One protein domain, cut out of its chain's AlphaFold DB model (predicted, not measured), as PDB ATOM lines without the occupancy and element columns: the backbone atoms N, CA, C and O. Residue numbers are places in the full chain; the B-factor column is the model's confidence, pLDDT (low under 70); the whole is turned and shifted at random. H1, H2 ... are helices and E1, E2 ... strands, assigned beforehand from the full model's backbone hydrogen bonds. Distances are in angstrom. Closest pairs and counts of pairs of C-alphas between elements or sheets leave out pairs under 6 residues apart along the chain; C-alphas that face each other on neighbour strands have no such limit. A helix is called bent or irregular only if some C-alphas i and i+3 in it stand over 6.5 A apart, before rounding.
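AT A GLANCE: This is residues 77 to 160 of the 410 residues of an uncharacterized protein of Rhizophagus irregularis (strain DAOM 181602 / DAOM 197198 / MUCL 43194) (UniProt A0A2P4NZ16). A twisted wall of four antiparallel strands, E1 to E4, has three short helices and their loops gathered on one side of it. H2 sits in the middle, between H1 and H3; the tip of the E3 and E4 hairpin is at one end of the long axis, and H3 with the long loop of residues 90 to 105 is toward the other. The printed part has 84 residues, with four named strands followed by three named helices: E1 E2 E3 E4 H1 H2 H3. The sheet order is E1 - E2 - E3 - E4, all antiparallel, and the class is mixed, helices and strands. The whole is compact, with a radius of gyration of the C-alphas of 12.2 A, yet elongated, spanning 40 by 22 by 20 A.

HOW THE PARTS SIT: E1, residues 77 to 80, and E2, residues 83 to 89, form a hairpin at 138 degrees, with N 78 and O 85 2.9 A apart, within hydrogen-bond range. E2 and E3, residues 106 to 113, form a hairpin at 152 degrees, with N 86 and O 108 at 2.8 A. E3 and E4, residues 116 to 121, form a hairpin at 159 degrees, with N 111 and O 118 at 3.0 A. The four strands are a meander, each the antiparallel neighbour of the one before; E1 and E4 are its edge strands. The sheet is only just strongly twisted, its C-alphas lying up to 4.2 A off the best plane. H1, residues 126 to 131, only grazes the sheet, with its residues 126 to 130. H2, residues 141 to 144, only grazes it with residues 143 to 144; the closest C-alphas of E3 and H2 are those of Leu 109 and Leu 144, 7.2 A apart. H1 and H2 touch, the closest C-alphas being those of Asp 127 and Gly 141, 4.2 A apart. H3, residues 150 to 159, only grazes the sheet with residues 150 to 152, and is apart from H1 and H2. Each O i to N i+4 pair in H1 and H3 is within hydrogen-bond range; H2 is too short for one.

IN THESE COORDINATES: E1 begins at C-alpha 77 (-35.747, -33.352, 27.358) and is 10.1 A long. E2 is 18.6 A, E3 20.8 A and E4 16.0 A long. H1 is 8.7 A and H2 5.1 A long. H3, 14.2 A long, ends at C-alpha 159 (-22.086, -23.802, 22.081).

THE WHOLE: The C-alphas farthest apart are those of Lys 115 and Gln 160, 39.7 A. The printed part has no cut. The link from E2 to E3, 16 residues, is long. The mean pLDDT of the printed part is 77.3; residues 122 to 129, 131 to 135 and 158 are under 70.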
ATOM      1  N   THR A  77     -35.543 -32.043  26.735       86.25
ATOM      2  CA  THR A  77     -35.747 -33.352  27.358       86.25
ATOM      3  C   THR A  77     -35.187 -34.427  26.441       86.25
ATOM      4  O   THR A  77     -35.568 -34.490  25.274       86.25
ATOM      5  N   VAL A  78     -34.311 -35.272  26.976       87.56
ATOM      6  CA  VAL A  78     -33.730 -36.423  26.277       87.56
ATOM      7  C   VAL A  78     -34.091 -37.709  27.011       87.56
ATOM      8  O   VAL A  78     -34.328 -37.698  28.222       87.56
ATOM      9  N   ASN A  79     -34.160 -38.819  26.279       85.50
ATOM     10  CA  ASN A  79     -34.508 -40.122  26.840       85.50
ATOM     11  C   ASN A  79     -33.287 -41.036  26.852       85.50
ATOM     12  O   ASN A  79     -32.614 -41.192  25.837       85.50
ATOM     13  N   VAL A  80     -33.043 -41.693  27.982       80.94
ATOM     14  CA  VAL A  80     -32.023 -42.740  28.104       80.94
ATOM     15  C   VAL A  80     -32.714 -43.990  28.625       80.94
ATOM     16  O   VAL A  80     -33.056 -44.101  29.802       80.94
ATOM     17  N   GLY A  81     -33.018 -44.915  27.712       81.31
ATOM     18  CA  GLY A  81     -33.977 -45.986  27.980       81.31
ATOM     19  C   GLY A  81     -35.357 -45.408  28.318       81.31
ATOM     20  O   GLY A  81     -35.883 -44.586  27.575       81.31
ATOM     21  N   ASN A  82     -35.914 -45.800  29.467       82.44
ATOM     22  CA  ASN A  82     -37.221 -45.322  29.944       82.44
ATOM     23  C   ASN A  82     -37.123 -44.070  30.836       82.44
ATOM     24  O   ASN A  82     -38.116 -43.658  31.436       82.44
ATOM     25  N   TYR A  83     -35.930 -43.489  30.962       82.31
ATOM     26  CA  TYR A  83     -35.673 -42.368  31.857       82.31
ATOM     27  C   TYR A  83     -35.663 -41.048  31.098       82.31
ATOM     28  O   TYR A  83     -34.968 -40.912  30.090       82.31
ATOM     29  N   LYS A  84     -36.417 -40.072  31.613       84.12
ATOM     30  CA  LYS A  84     -36.454 -38.705  31.088       84.12
ATOM     31  C   LYS A  84     -35.420 -37.851  31.804       84.12
ATOM     32  O   LYS A  84     -35.433 -37.747  33.032       84.12
ATOM     33  N   ILE A  85     -34.563 -37.217  31.019       85.12
ATOM     34  CA  ILE A  85     -33.508 -36.330  31.492       85.12
ATOM     35  C   ILE A  85     -33.812 -34.938  30.967       85.12
ATOM     36  O   ILE A  85     -34.010 -34.743  29.771       85.12
ATOM     37  N   PHE A  86     -33.843 -33.972  31.870       85.88
ATOM     38  CA  PHE A  86     -34.080 -32.575  31.555       85.88
ATOM     39  C   PHE A  86     -32.752 -31.820  31.600       85.88
ATOM     40  O   PHE A  86     -32.169 -31.659  32.671       85.88
ATOM     41  N   VAL A  87     -32.257 -31.393  30.440       84.06
ATOM     42  CA  VAL A  87     -31.014 -30.626  30.288       84.06
ATOM     43  C   VAL A  87     -31.379 -29.154  30.207       84.06
ATOM     44  O   VAL A  87     -31.981 -28.723  29.224       84.06
ATOM     45  N   TYR A  88     -31.013 -28.379  31.225       82.25
ATOM     46  CA  TYR A  88     -31.472 -26.996  31.388       82.25
ATOM     47  C   TYR A  88     -30.346 -25.961  31.444       82.25
ATOM     48  O   TYR A  88     -30.639 -24.769  31.443       82.25
ATOM     49  N   ASN A  89     -29.081 -26.393  31.423       78.56
ATOM     50  CA  ASN A  89     -27.942 -25.507  31.209       78.56
ATOM     51  C   ASN A  89     -26.814 -26.218  30.447       78.56
ATOM     52  O   ASN A  89     -26.521 -27.385  30.721       78.56
ATOM     53  N   ILE A  90     -26.169 -25.509  29.518       79.50
ATOM     54  CA  ILE A  90     -25.060 -26.016  28.702       79.50
ATOM     55  C   ILE A  90     -23.776 -25.293  29.111       79.50
ATOM     56  O   ILE A  90     -23.436 -24.239  28.583       79.50
ATOM     57  N   GLY A  91     -23.030 -25.892  30.035       75.44
ATOM     58  CA  GLY A  91     -21.623 -25.559  30.234       75.44
ATOM     59  C   GLY A  91     -20.767 -26.293  29.207       75.44
ATOM     60  O   GLY A  91     -21.008 -27.470  28.937       75.44
ATOM     61  N   ILE A  92     -19.742 -25.633  28.670       78.12
ATOM     62  CA  ILE A  92     -18.784 -26.217  27.717       78.12
ATOM     63  C   ILE A  92     -17.387 -26.335  28.340       78.12
ATOM     64  O   ILE A  92     -17.003 -25.535  29.192       78.12
ATOM     65  N   SER A  93     -16.606 -27.331  27.927       78.62
ATOM     66  CA  SER A  93     -15.191 -27.464  28.284       78.62
ATOM     67  C   SER A  93     -14.397 -28.238  27.232       78.62
ATOM     68  O   SER A  93     -14.946 -28.788  26.284       78.62
ATOM     69  N   SER A  94     -13.083 -28.333  27.429       74.94
ATOM     70  CA  SER A  94     -12.192 -29.184  26.633       74.94
ATOM     71  C   SER A  94     -12.205 -30.669  27.044       74.94
ATOM     72  O   SER A  94     -11.446 -31.456  26.481       74.94
ATOM     73  N   ARG A  95     -13.032 -31.087  28.018       76.38
ATOM     74  CA  ARG A  95     -13.037 -32.463  28.549       76.38
ATOM     75  C   ARG A  95     -13.769 -33.432  27.618       76.38
ATOM     76  O   ARG A  95     -14.988 -33.583  27.692       76.38
ATOM     77  N   GLU A  96     -13.016 -34.165  26.806       79.44
ATOM     78  CA  GLU A  96     -13.565 -35.158  25.870       79.44
ATOM     79  C   GLU A  96     -14.351 -36.279  26.570       79.44
ATOM     80  O   GLU A  96     -15.429 -36.652  26.109       79.44
ATOM     81  N   LYS A  97     -13.891 -36.737  27.748       80.06
ATOM     82  CA  LYS A  97     -14.587 -37.756  28.562       80.06
ATOM     83  C   LYS A  97     -16.055 -37.397  28.839       80.06
ATOM     84  O   LYS A  97     -16.880 -38.287  29.030       80.06
ATOM     85  N   TRP A  98     -16.392 -36.108  28.860       75.06
ATOM     86  CA  TRP A  98     -17.747 -35.609  29.113       75.06
ATOM     87  C   TRP A  98     -18.406 -35.032  27.870       75.06
ATOM     88  O   TRP A  98     -19.254 -34.150  27.974       75.06
ATOM     89  N   CYS A  99     -18.008 -35.505  26.689       77.81
ATOM     90  CA  CYS A  99     -18.514 -34.991  25.420       77.81
ATOM     91  C   CYS A  99     -18.385 -33.460  25.336       77.81
ATOM     92  O   CYS A  99     -19.260 -32.804  24.782       77.81
ATOM     93  N   TYR A 100     -17.308 -32.900  25.908       81.00
ATOM     94  CA  TYR A 100     -17.026 -31.462  25.978       81.00
ATOM     95  C   TYR A 100     -17.999 -30.634  26.830       81.00
ATOM     96  O   TYR A 100     -18.029 -29.409  26.714       81.00
ATOM     97  N   ALA A 101     -18.775 -31.263  27.713       79.38
ATOM     98  CA  ALA A 101     -19.531 -30.542  28.729       79.38
ATOM     99  C   ALA A 101     -18.602 -29.948  29.798       79.38
ATOM    100  O   ALA A 101     -17.579 -30.533  30.170       79.38
ATOM    101  N   GLY A 102     -18.943 -28.757  30.276       78.25
ATOM    102  CA  GLY A 102     -18.207 -28.006  31.287       78.25
ATOM    103  C   GLY A 102     -18.857 -28.012  32.667       78.25
ATOM    104  O   GLY A 102     -19.919 -28.604  32.841       78.25
ATOM    105  N   PRO A 103     -18.221 -27.352  33.651       73.62
ATOM    106  CA  PRO A 103     -18.699 -27.302  35.035       73.62
ATOM    107  C   PRO A 103     -20.119 -26.738  35.183       73.62
ATOM    108  O   PRO A 103     -20.846 -27.146  36.081       73.62
ATOM    109  N   ASP A 104     -20.526 -25.851  34.272       76.62
ATOM    110  CA  ASP A 104     -21.855 -25.231  34.270       76.62
ATOM    111  C   ASP A 104     -22.925 -26.078  33.559       76.62
ATOM    112  O   ASP A 104     -24.072 -25.652  33.425       76.62
ATOM    113  N   PHE A 105     -22.583 -27.282  33.079       83.12
ATOM    114  CA  PHE A 105     -23.567 -28.197  32.510       83.12
ATOM    115  C   PHE A 105     -24.508 -28.693  33.604       83.12
ATOM    116  O   PHE A 105     -24.076 -29.283  34.594       83.12
ATOM    117  N   GLN A 106     -25.809 -28.485  33.403       83.56
ATOM    118  CA  GLN A 106     -26.822 -28.880  34.370       83.56
ATOM    119  C   GLN A 106     -27.916 -29.694  33.699       83.56
ATOM    120  O   GLN A 106     -28.591 -29.257  32.759       83.56
ATOM    121  N   ALA A 107     -28.099 -30.889  34.243       85.44
ATOM    122  CA  ALA A 107     -29.153 -31.800  33.864       85.44
ATOM    123  C   ALA A 107     -29.747 -32.446  35.111       85.44
ATOM    124  O   ALA A 107     -29.055 -32.670  36.114       85.44
ATOM    125  N   SER A 108     -31.036 -32.754  35.029       85.06
ATOM    126  CA  SER A 108     -31.761 -33.457  36.072       85.06
ATOM    127  C   SER A 108     -32.417 -34.722  35.546       85.06
ATOM    128  O   SER A 108     -33.068 -34.703  34.500       85.06
ATOM    129  N   LEU A 109     -32.293 -35.798  36.311       83.12
ATOM    130  CA  LEU A 109     -32.968 -37.067  36.085       83.12
ATOM    131  C   LEU A 109     -34.163 -37.168  37.034       83.12
ATOM    132  O   LEU A 109     -34.010 -37.004  38.246       83.12
ATOM    133  N   ILE A 110     -35.339 -37.473  36.488       78.81
ATOM    134  CA  ILE A 110     -36.519 -37.802  37.293       78.81
ATOM    135  C   ILE A 110     -36.575 -39.322  37.430       78.81
ATOM    136  O   ILE A 110     -36.736 -40.035  36.438       78.81
ATOM    137  N   TYR A 111     -36.432 -39.818  38.658       79.00
ATOM    138  CA  TYR A 111     -36.414 -41.247  38.953       79.00
ATOM    139  C   TYR A 111     -37.143 -41.556  40.261       79.00
ATOM    140  O   TYR A 111     -37.035 -40.818  41.238       79.00
ATOM    141  N   THR A 112     -37.897 -42.655  40.280       77.19
ATOM    142  CA  THR A 112     -38.621 -43.091  41.474       77.19
ATOM    143  C   THR A 112     -37.695 -43.897  42.376       77.19
ATOM    144  O   THR A 112     -37.270 -44.990  42.012       77.19
ATOM    145  N   TYR A 113     -37.444 -43.388  43.578       71.75
ATOM    146  CA  TYR A 113     -36.683 -44.066  44.621       71.75
ATOM    147  C   TYR A 113     -37.585 -44.339  45.823       71.75
ATOM    148  O   TYR A 113     -38.332 -43.462  46.245       71.75
ATOM    149  N   GLU A 114     -37.568 -45.570  46.344       77.75
ATOM    150  CA  GLU A 114     -38.410 -45.975  47.486       77.75
ATOM    151  C   GLU A 114     -39.898 -45.596  47.321       77.75
ATOM    152  O   GLU A 114     -40.550 -45.092  48.232       77.75
ATOM    153  N   LYS A 115     -40.449 -45.829  46.119       78.19
ATOM    154  CA  LYS A 115     -41.836 -45.483  45.736       78.19
ATOM    155  C   LYS A 115     -42.163 -43.979  45.773       78.19
ATOM    156  O   LYS A 115     -43.332 -43.613  45.665       78.19
ATOM    157  N   LYS A 116     -41.163 -43.101  45.870       76.56
ATOM    158  CA  LYS A 116     -41.312 -41.642  45.794       76.56
ATOM    159  C   LYS A 116     -40.603 -41.113  44.554       76.56
ATOM    160  O   LYS A 116     -39.500 -41.545  44.232       76.56
ATOM    161  N   GLN A 117     -41.239 -40.195  43.831       76.81
ATOM    162  CA  GLN A 117     -40.561 -39.491  42.744       76.81
ATOM    163  C   GLN A 117     -39.466 -38.596  43.323       76.81
ATOM    164  O   GLN A 117     -39.729 -37.791  44.214       76.81
ATOM    165  N   SER A 118     -38.260 -38.725  42.781       75.75
ATOM    166  CA  SER A 118     -37.083 -37.966  43.187       75.75
ATOM    167  C   SER A 118     -36.446 -37.298  41.971       75.75
ATOM    168  O   SER A 118     -36.465 -37.836  40.859       75.75
ATOM    169  N   ILE A 119     -35.874 -36.112  42.186       76.75
ATOM    170  CA  ILE A 119     -35.118 -35.368  41.176       76.75
ATOM    171  C   ILE A 119     -33.644 -35.419  41.562       76.75
ATOM    172  O   ILE A 119     -33.255 -34.943  42.627       76.75
ATOM    173  N   TYR A 120     -32.826 -35.962  40.670       74.44
ATOM    174  CA  TYR A 120     -31.378 -36.028  40.825       74.44
ATOM    175  C   TYR A 120     -30.736 -34.973  39.939       74.44
ATOM    176  O   TYR A 120     -31.001 -34.942  38.742       74.44
ATOM    177  N   VAL A 121     -29.896 -34.110  40.510       71.31
ATOM    178  CA  VAL A 121     -29.261 -32.992  39.799       71.31
ATOM    179  C   VAL A 121     -27.755 -33.218  39.729       71.31
ATOM    180  O   VAL A 121     -27.111 -33.397  40.763       71.31
ATOM    181  N   SER A 122     -27.180 -33.154  38.529       67.12
ATOM    182  CA  SER A 122     -25.723 -33.119  38.378       67.12
ATOM    183  C   SER A 122     -25.224 -31.714  38.719       67.12
ATOM    184  O   SER A 122     -25.507 -30.766  37.990       67.12
ATOM    185  N   ARG A 123     -24.525 -31.565  39.852       56.75
ATOM    186  CA  ARG A 123     -23.842 -30.312  40.245       56.75
ATOM    187  C   ARG A 123     -22.316 -30.420  40.268       56.75
ATOM    188  O   ARG A 123     -21.650 -29.402  40.405       56.75
ATOM    189  N   THR A 124     -21.765 -31.629  40.181       63.19
ATOM    190  CA  THR A 124     -20.316 -31.871  40.204       63.19
ATOM    191  C   THR A 124     -19.912 -32.712  38.998       63.19
ATOM    192  O   THR A 124     -19.952 -32.221  37.873       63.19
ATOM    193  N   THR A 125     -19.546 -33.976  39.197       65.19
ATOM    194  CA  THR A 125     -19.227 -34.905  38.120       65.19
ATOM    195  C   THR A 125     -20.370 -35.919  37.992       65.19
ATOM    196  O   THR A 125     -20.789 -36.489  39.006       65.19
ATOM    197  N   PRO A 126     -20.904 -36.150  36.776       66.81
ATOM    198  CA  PRO A 126     -21.990 -37.105  36.554       66.81
ATOM    199  C   PRO A 126     -21.710 -38.485  37.163       66.81
ATOM    200  O   PRO A 126     -22.614 -39.136  37.684       66.81
ATOM    201  N   ASP A 127     -20.443 -38.909  37.126       67.81
ATOM    202  CA  ASP A 127     -20.001 -40.203  37.637       67.81
ATOM    203  C   ASP A 127     -19.914 -40.233  39.177       67.81
ATOM    204  O   ASP A 127     -20.358 -41.210  39.771       67.81
ATOM    205  N   GLU A 128     -19.424 -39.186  39.859       67.06
ATOM    206  CA  GLU A 128     -19.345 -39.178  41.336       67.06
ATOM    207  C   GLU A 128     -20.713 -39.074  42.000       67.06
ATOM    208  O   GLU A 128     -20.961 -39.748  43.004       67.06
ATOM    209  N   VAL A 129     -21.602 -38.226  41.459       61.91
ATOM    210  CA  VAL A 129     -22.975 -38.096  41.971       61.91
ATOM    211  C   VAL A 129     -23.655 -39.457  41.922       61.91
ATOM    212  O   VAL A 129     -24.345 -39.831  42.866       61.91
ATOM    213  N   TRP A 130     -23.416 -40.217  40.851       70.25
ATOM    214  CA  TRP A 130     -24.087 -41.487  40.644       70.25
ATOM    215  C   TRP A 130     -23.435 -42.662  41.376       70.25
ATOM    216  O   TRP A 130     -24.151 -43.451  41.995       70.25
ATOM    217  N   GLN A 131     -22.099 -42.747  41.412       67.50
ATOM    218  CA  GLN A 131     -21.386 -43.797  42.152       67.50
ATOM    219  C   GLN A 131     -21.771 -43.831  43.637       67.50
ATOM    220  O   GLN A 131     -21.885 -44.911  44.211       67.50
ATOM    221  N   LYS A 132     -22.062 -42.675  44.246       66.75
ATOM    222  CA  LYS A 132     -22.509 -42.595  45.647       66.75
ATOM    223  C   LYS A 132     -23.911 -43.167  45.894       66.75
ATOM    224  O   LYS A 132     -24.220 -43.501  47.031       66.75
ATOM    225  N   THR A 133     -24.761 -43.279  44.868       68.94
ATOM    226  CA  THR A 133     -26.147 -43.769  45.025       68.94
ATOM    227  C   THR A 133     -26.272 -45.290  44.959       68.94
ATOM    228  O   THR A 133     -27.262 -45.836  45.440       68.94
ATOM    229  N   GLY A 134     -25.309 -45.976  44.328       68.38
ATOM    230  CA  GLY A 134     -25.335 -47.426  44.113       68.38
ATOM    231  C   GLY A 134     -26.467 -47.944  43.209       68.38
ATOM    232  O   GLY A 134     -26.587 -49.155  43.040       68.38
ATOM    233  N   GLN A 135     -27.288 -47.073  42.615       68.75
ATOM    234  CA  GLN A 135     -28.466 -47.434  41.812       68.75
ATOM    235  C   GLN A 135     -28.165 -47.387  40.310       68.75
ATOM    236  O   GLN A 135     -27.133 -46.871  39.910       68.75
ATOM    237  N   LEU A 136     -29.039 -47.951  39.459       71.38
ATOM    238  CA  LEU A 136     -28.935 -47.959  37.980       71.38
ATOM    239  C   LEU A 136     -27.506 -48.168  37.426       71.38
ATOM    240  O   LEU A 136     -27.153 -47.580  36.406       71.38
ATOM    241  N   GLN A 137     -26.701 -49.031  38.061       72.81
ATOM    242  CA  GLN A 137     -25.270 -49.226  37.751       72.81
ATOM    243  C   GLN A 137     -24.994 -49.734  36.323       72.81
ATOM    244  O   GLN A 137     -23.854 -49.751  35.875       72.81
ATOM    245  N   LYS A 138     -26.044 -50.123  35.590       81.06
ATOM    246  CA  LYS A 138     -25.976 -50.467  34.165       81.06
ATOM    247  C   LYS A 138     -25.679 -49.272  33.248       81.06
ATOM    248  O   LYS A 138     -25.364 -49.490  32.085       81.06
ATOM    249  N   PHE A 139     -25.823 -48.038  33.739       76.56
ATOM    250  CA  PHE A 139     -25.506 -46.822  32.994       76.56
ATOM    251  C   PHE A 139     -24.356 -46.060  33.649       76.56
ATOM    252  O   PHE A 139     -24.250 -45.999  34.873       76.56
ATOM    253  N   THR A 140     -23.528 -45.416  32.827       79.88
ATOM    254  CA  THR A 140     -22.536 -44.446  33.307       79.88
ATOM    255  C   THR A 140     -23.215 -43.136  33.715       79.88
ATOM    256  O   THR A 140     -24.314 -42.821  33.245       79.88
ATOM    257  N   GLY A 141     -22.551 -42.314  34.533       77.31
ATOM    258  CA  GLY A 141     -23.058 -40.981  34.863       77.31
ATOM    259  C   GLY A 141     -23.241 -40.125  33.607       77.31
ATOM    260  O   GLY A 141     -24.259 -39.460  33.433       77.31
ATOM    261  N   THR A 142     -22.310 -40.216  32.655       80.88
ATOM    262  CA  THR A 142     -22.429 -39.532  31.355       80.88
ATOM    263  C   THR A 142     -23.662 -39.958  30.550       80.88
ATOM    264  O   THR A 142     -24.274 -39.122  29.883       80.88
ATOM    265  N   GLN A 143     -24.076 -41.225  30.629       82.75
ATOM    266  CA  GLN A 143     -25.317 -41.696  30.015       82.75
ATOM    267  C   GLN A 143     -26.541 -41.179  30.778       82.75
ATOM    268  O   GLN A 143     -27.435 -40.614  30.161       82.75
ATOM    269  N   LEU A 144     -26.571 -41.289  32.109       79.81
ATOM    270  CA  LEU A 144     -27.729 -40.909  32.934       79.81
ATOM    271  C   LEU A 144     -28.040 -39.414  32.966       79.81
ATOM    272  O   LEU A 144     -29.168 -39.037  33.270       79.81
ATOM    273  N   PHE A 145     -27.067 -38.569  32.638       79.94
ATOM    274  CA  PHE A 145     -27.266 -37.127  32.486       79.94
ATOM    275  C   PHE A 145     -27.325 -36.683  31.019       79.94
ATOM    276  O   PHE A 145     -27.273 -35.492  30.724       79.94
ATOM    277  N   GLY A 146     -27.470 -37.636  30.093       83.00
ATOM    278  CA  GLY A 146     -27.802 -37.355  28.703       83.00
ATOM    279  C   GLY A 146     -26.645 -36.793  27.883       83.00
ATOM    280  O   GLY A 146     -26.878 -36.369  26.760       83.00
ATOM    281  N   LEU A 147     -25.403 -36.811  28.382       84.56
ATOM    282  CA  LEU A 147     -24.222 -36.334  27.640       84.56
ATOM    283  C   LEU A 147     -23.913 -37.203  26.418       84.56
ATOM    284  O   LEU A 147     -23.344 -36.733  25.437       84.56
ATOM    285  N   GLY A 148     -24.290 -38.481  26.474       82.12
ATOM    286  CA  GLY A 148     -24.175 -39.401  25.348       82.12
ATOM    287  C   GLY A 148     -25.205 -39.164  24.237       82.12
ATOM    288  O   GLY A 148     -24.961 -39.615  23.114       82.12
ATOM    289  N   ASP A 149     -26.310 -38.476  24.541       88.38
ATOM    290  CA  ASP A 149     -27.436 -38.277  23.630       88.38
ATOM    291  C   ASP A 149     -27.083 -37.337  22.467       88.38
ATOM    292  O   ASP A 149     -26.339 -36.366  22.620       88.38
ATOM    293  N   SER A 150     -27.632 -37.634  21.289       84.44
ATOM    294  CA  SER A 150     -27.364 -36.883  20.059       84.44
ATOM    295  C   SER A 150     -27.808 -35.418  20.133       84.44
ATOM    296  O   SER A 150     -27.084 -34.543  19.661       84.44
ATOM    297  N   ILE A 151     -28.943 -35.123  20.776       84.31
ATOM    298  CA  ILE A 151     -29.461 -33.760  20.932       84.31
ATOM    299  C   ILE A 151     -28.528 -32.984  21.859       84.31
ATOM    300  O   ILE A 151     -28.071 -31.900  21.498       84.31
ATOM    301  N   THR A 152     -28.177 -33.556  23.012       83.19
ATOM    302  CA  THR A 152     -27.247 -32.925  23.962       83.19
ATOM    303  C   THR A 152     -25.876 -32.679  23.336       83.19
ATOM    304  O   THR A 152     -25.321 -31.592  23.487       83.19
ATOM    305  N   LYS A 153     -25.332 -33.642  22.582       83.12
ATOM    306  CA  LYS A 153     -24.055 -33.478  21.870       83.12
ATOM    307  C   LYS A 153     -24.115 -32.365  20.833       83.12
ATOM    308  O   LYS A 153     -23.217 -31.526  20.808       83.12
ATOM    309  N   ASN A 154     -25.175 -32.319  20.027       79.81
ATOM    310  CA  ASN A 154     -25.377 -31.251  19.050       79.81
ATOM    311  C   ASN A 154     -25.473 -29.885  19.737       79.81
ATOM    312  O   ASN A 154     -24.869 -28.921  19.278       79.81
ATOM    313  N   LEU A 155     -26.170 -29.800  20.873       77.75
ATOM    314  CA  LEU A 155     -26.247 -28.576  21.669       77.75
ATOM    315  C   LEU A 155     -24.877 -28.158  22.200       77.75
ATOM    316  O   LEU A 155     -24.501 -27.001  22.035       77.75
ATOM    317  N   ILE A 156     -24.096 -29.077  22.769       79.00
ATOM    318  CA  ILE A 156     -22.739 -28.772  23.242       79.00
ATOM    319  C   ILE A 156     -21.860 -28.292  22.077       79.00
ATOM    320  O   ILE A 156     -21.194 -27.268  22.201       79.00
ATOM    321  N   GLN A 157     -21.904 -28.956  20.919       75.12
ATOM    322  CA  GLN A 157     -21.164 -28.542  19.718       75.12
ATOM    323  C   GLN A 157     -21.598 -27.164  19.188       75.12
ATOM    324  O   GLN A 157     -20.759 -26.365  18.763       75.12
ATOM    325  N   LEU A 158     -22.894 -26.844  19.249       69.94
ATOM    326  CA  LEU A 158     -23.425 -25.521  18.904       69.94
ATOM    327  C   LEU A 158     -22.953 -24.418  19.862       69.94
ATOM    328  O   LEU A 158     -22.854 -23.262  19.448       69.94
ATOM    329  N   HIS A 159     -22.623 -24.757  21.107       72.06
ATOM    330  CA  HIS A 159     -22.086 -23.802  22.081       72.06
ATOM    331  C   HIS A 159     -20.552 -23.769  22.093       72.06
ATOM    332  O   HIS A 159     -19.975 -22.788  22.555       72.06
ATOM    333  N   GLN A 160     -19.867 -24.778  21.541       74.31
ATOM    334  CA  GLN A 160     -18.416 -24.724  21.356       74.31
ATOM    335  C   GLN A 160     -18.027 -23.587  20.415       74.31
ATOM    336  O   GLN A 160     -18.527 -23.492  19.293       74.31
TER     337      GLN A 160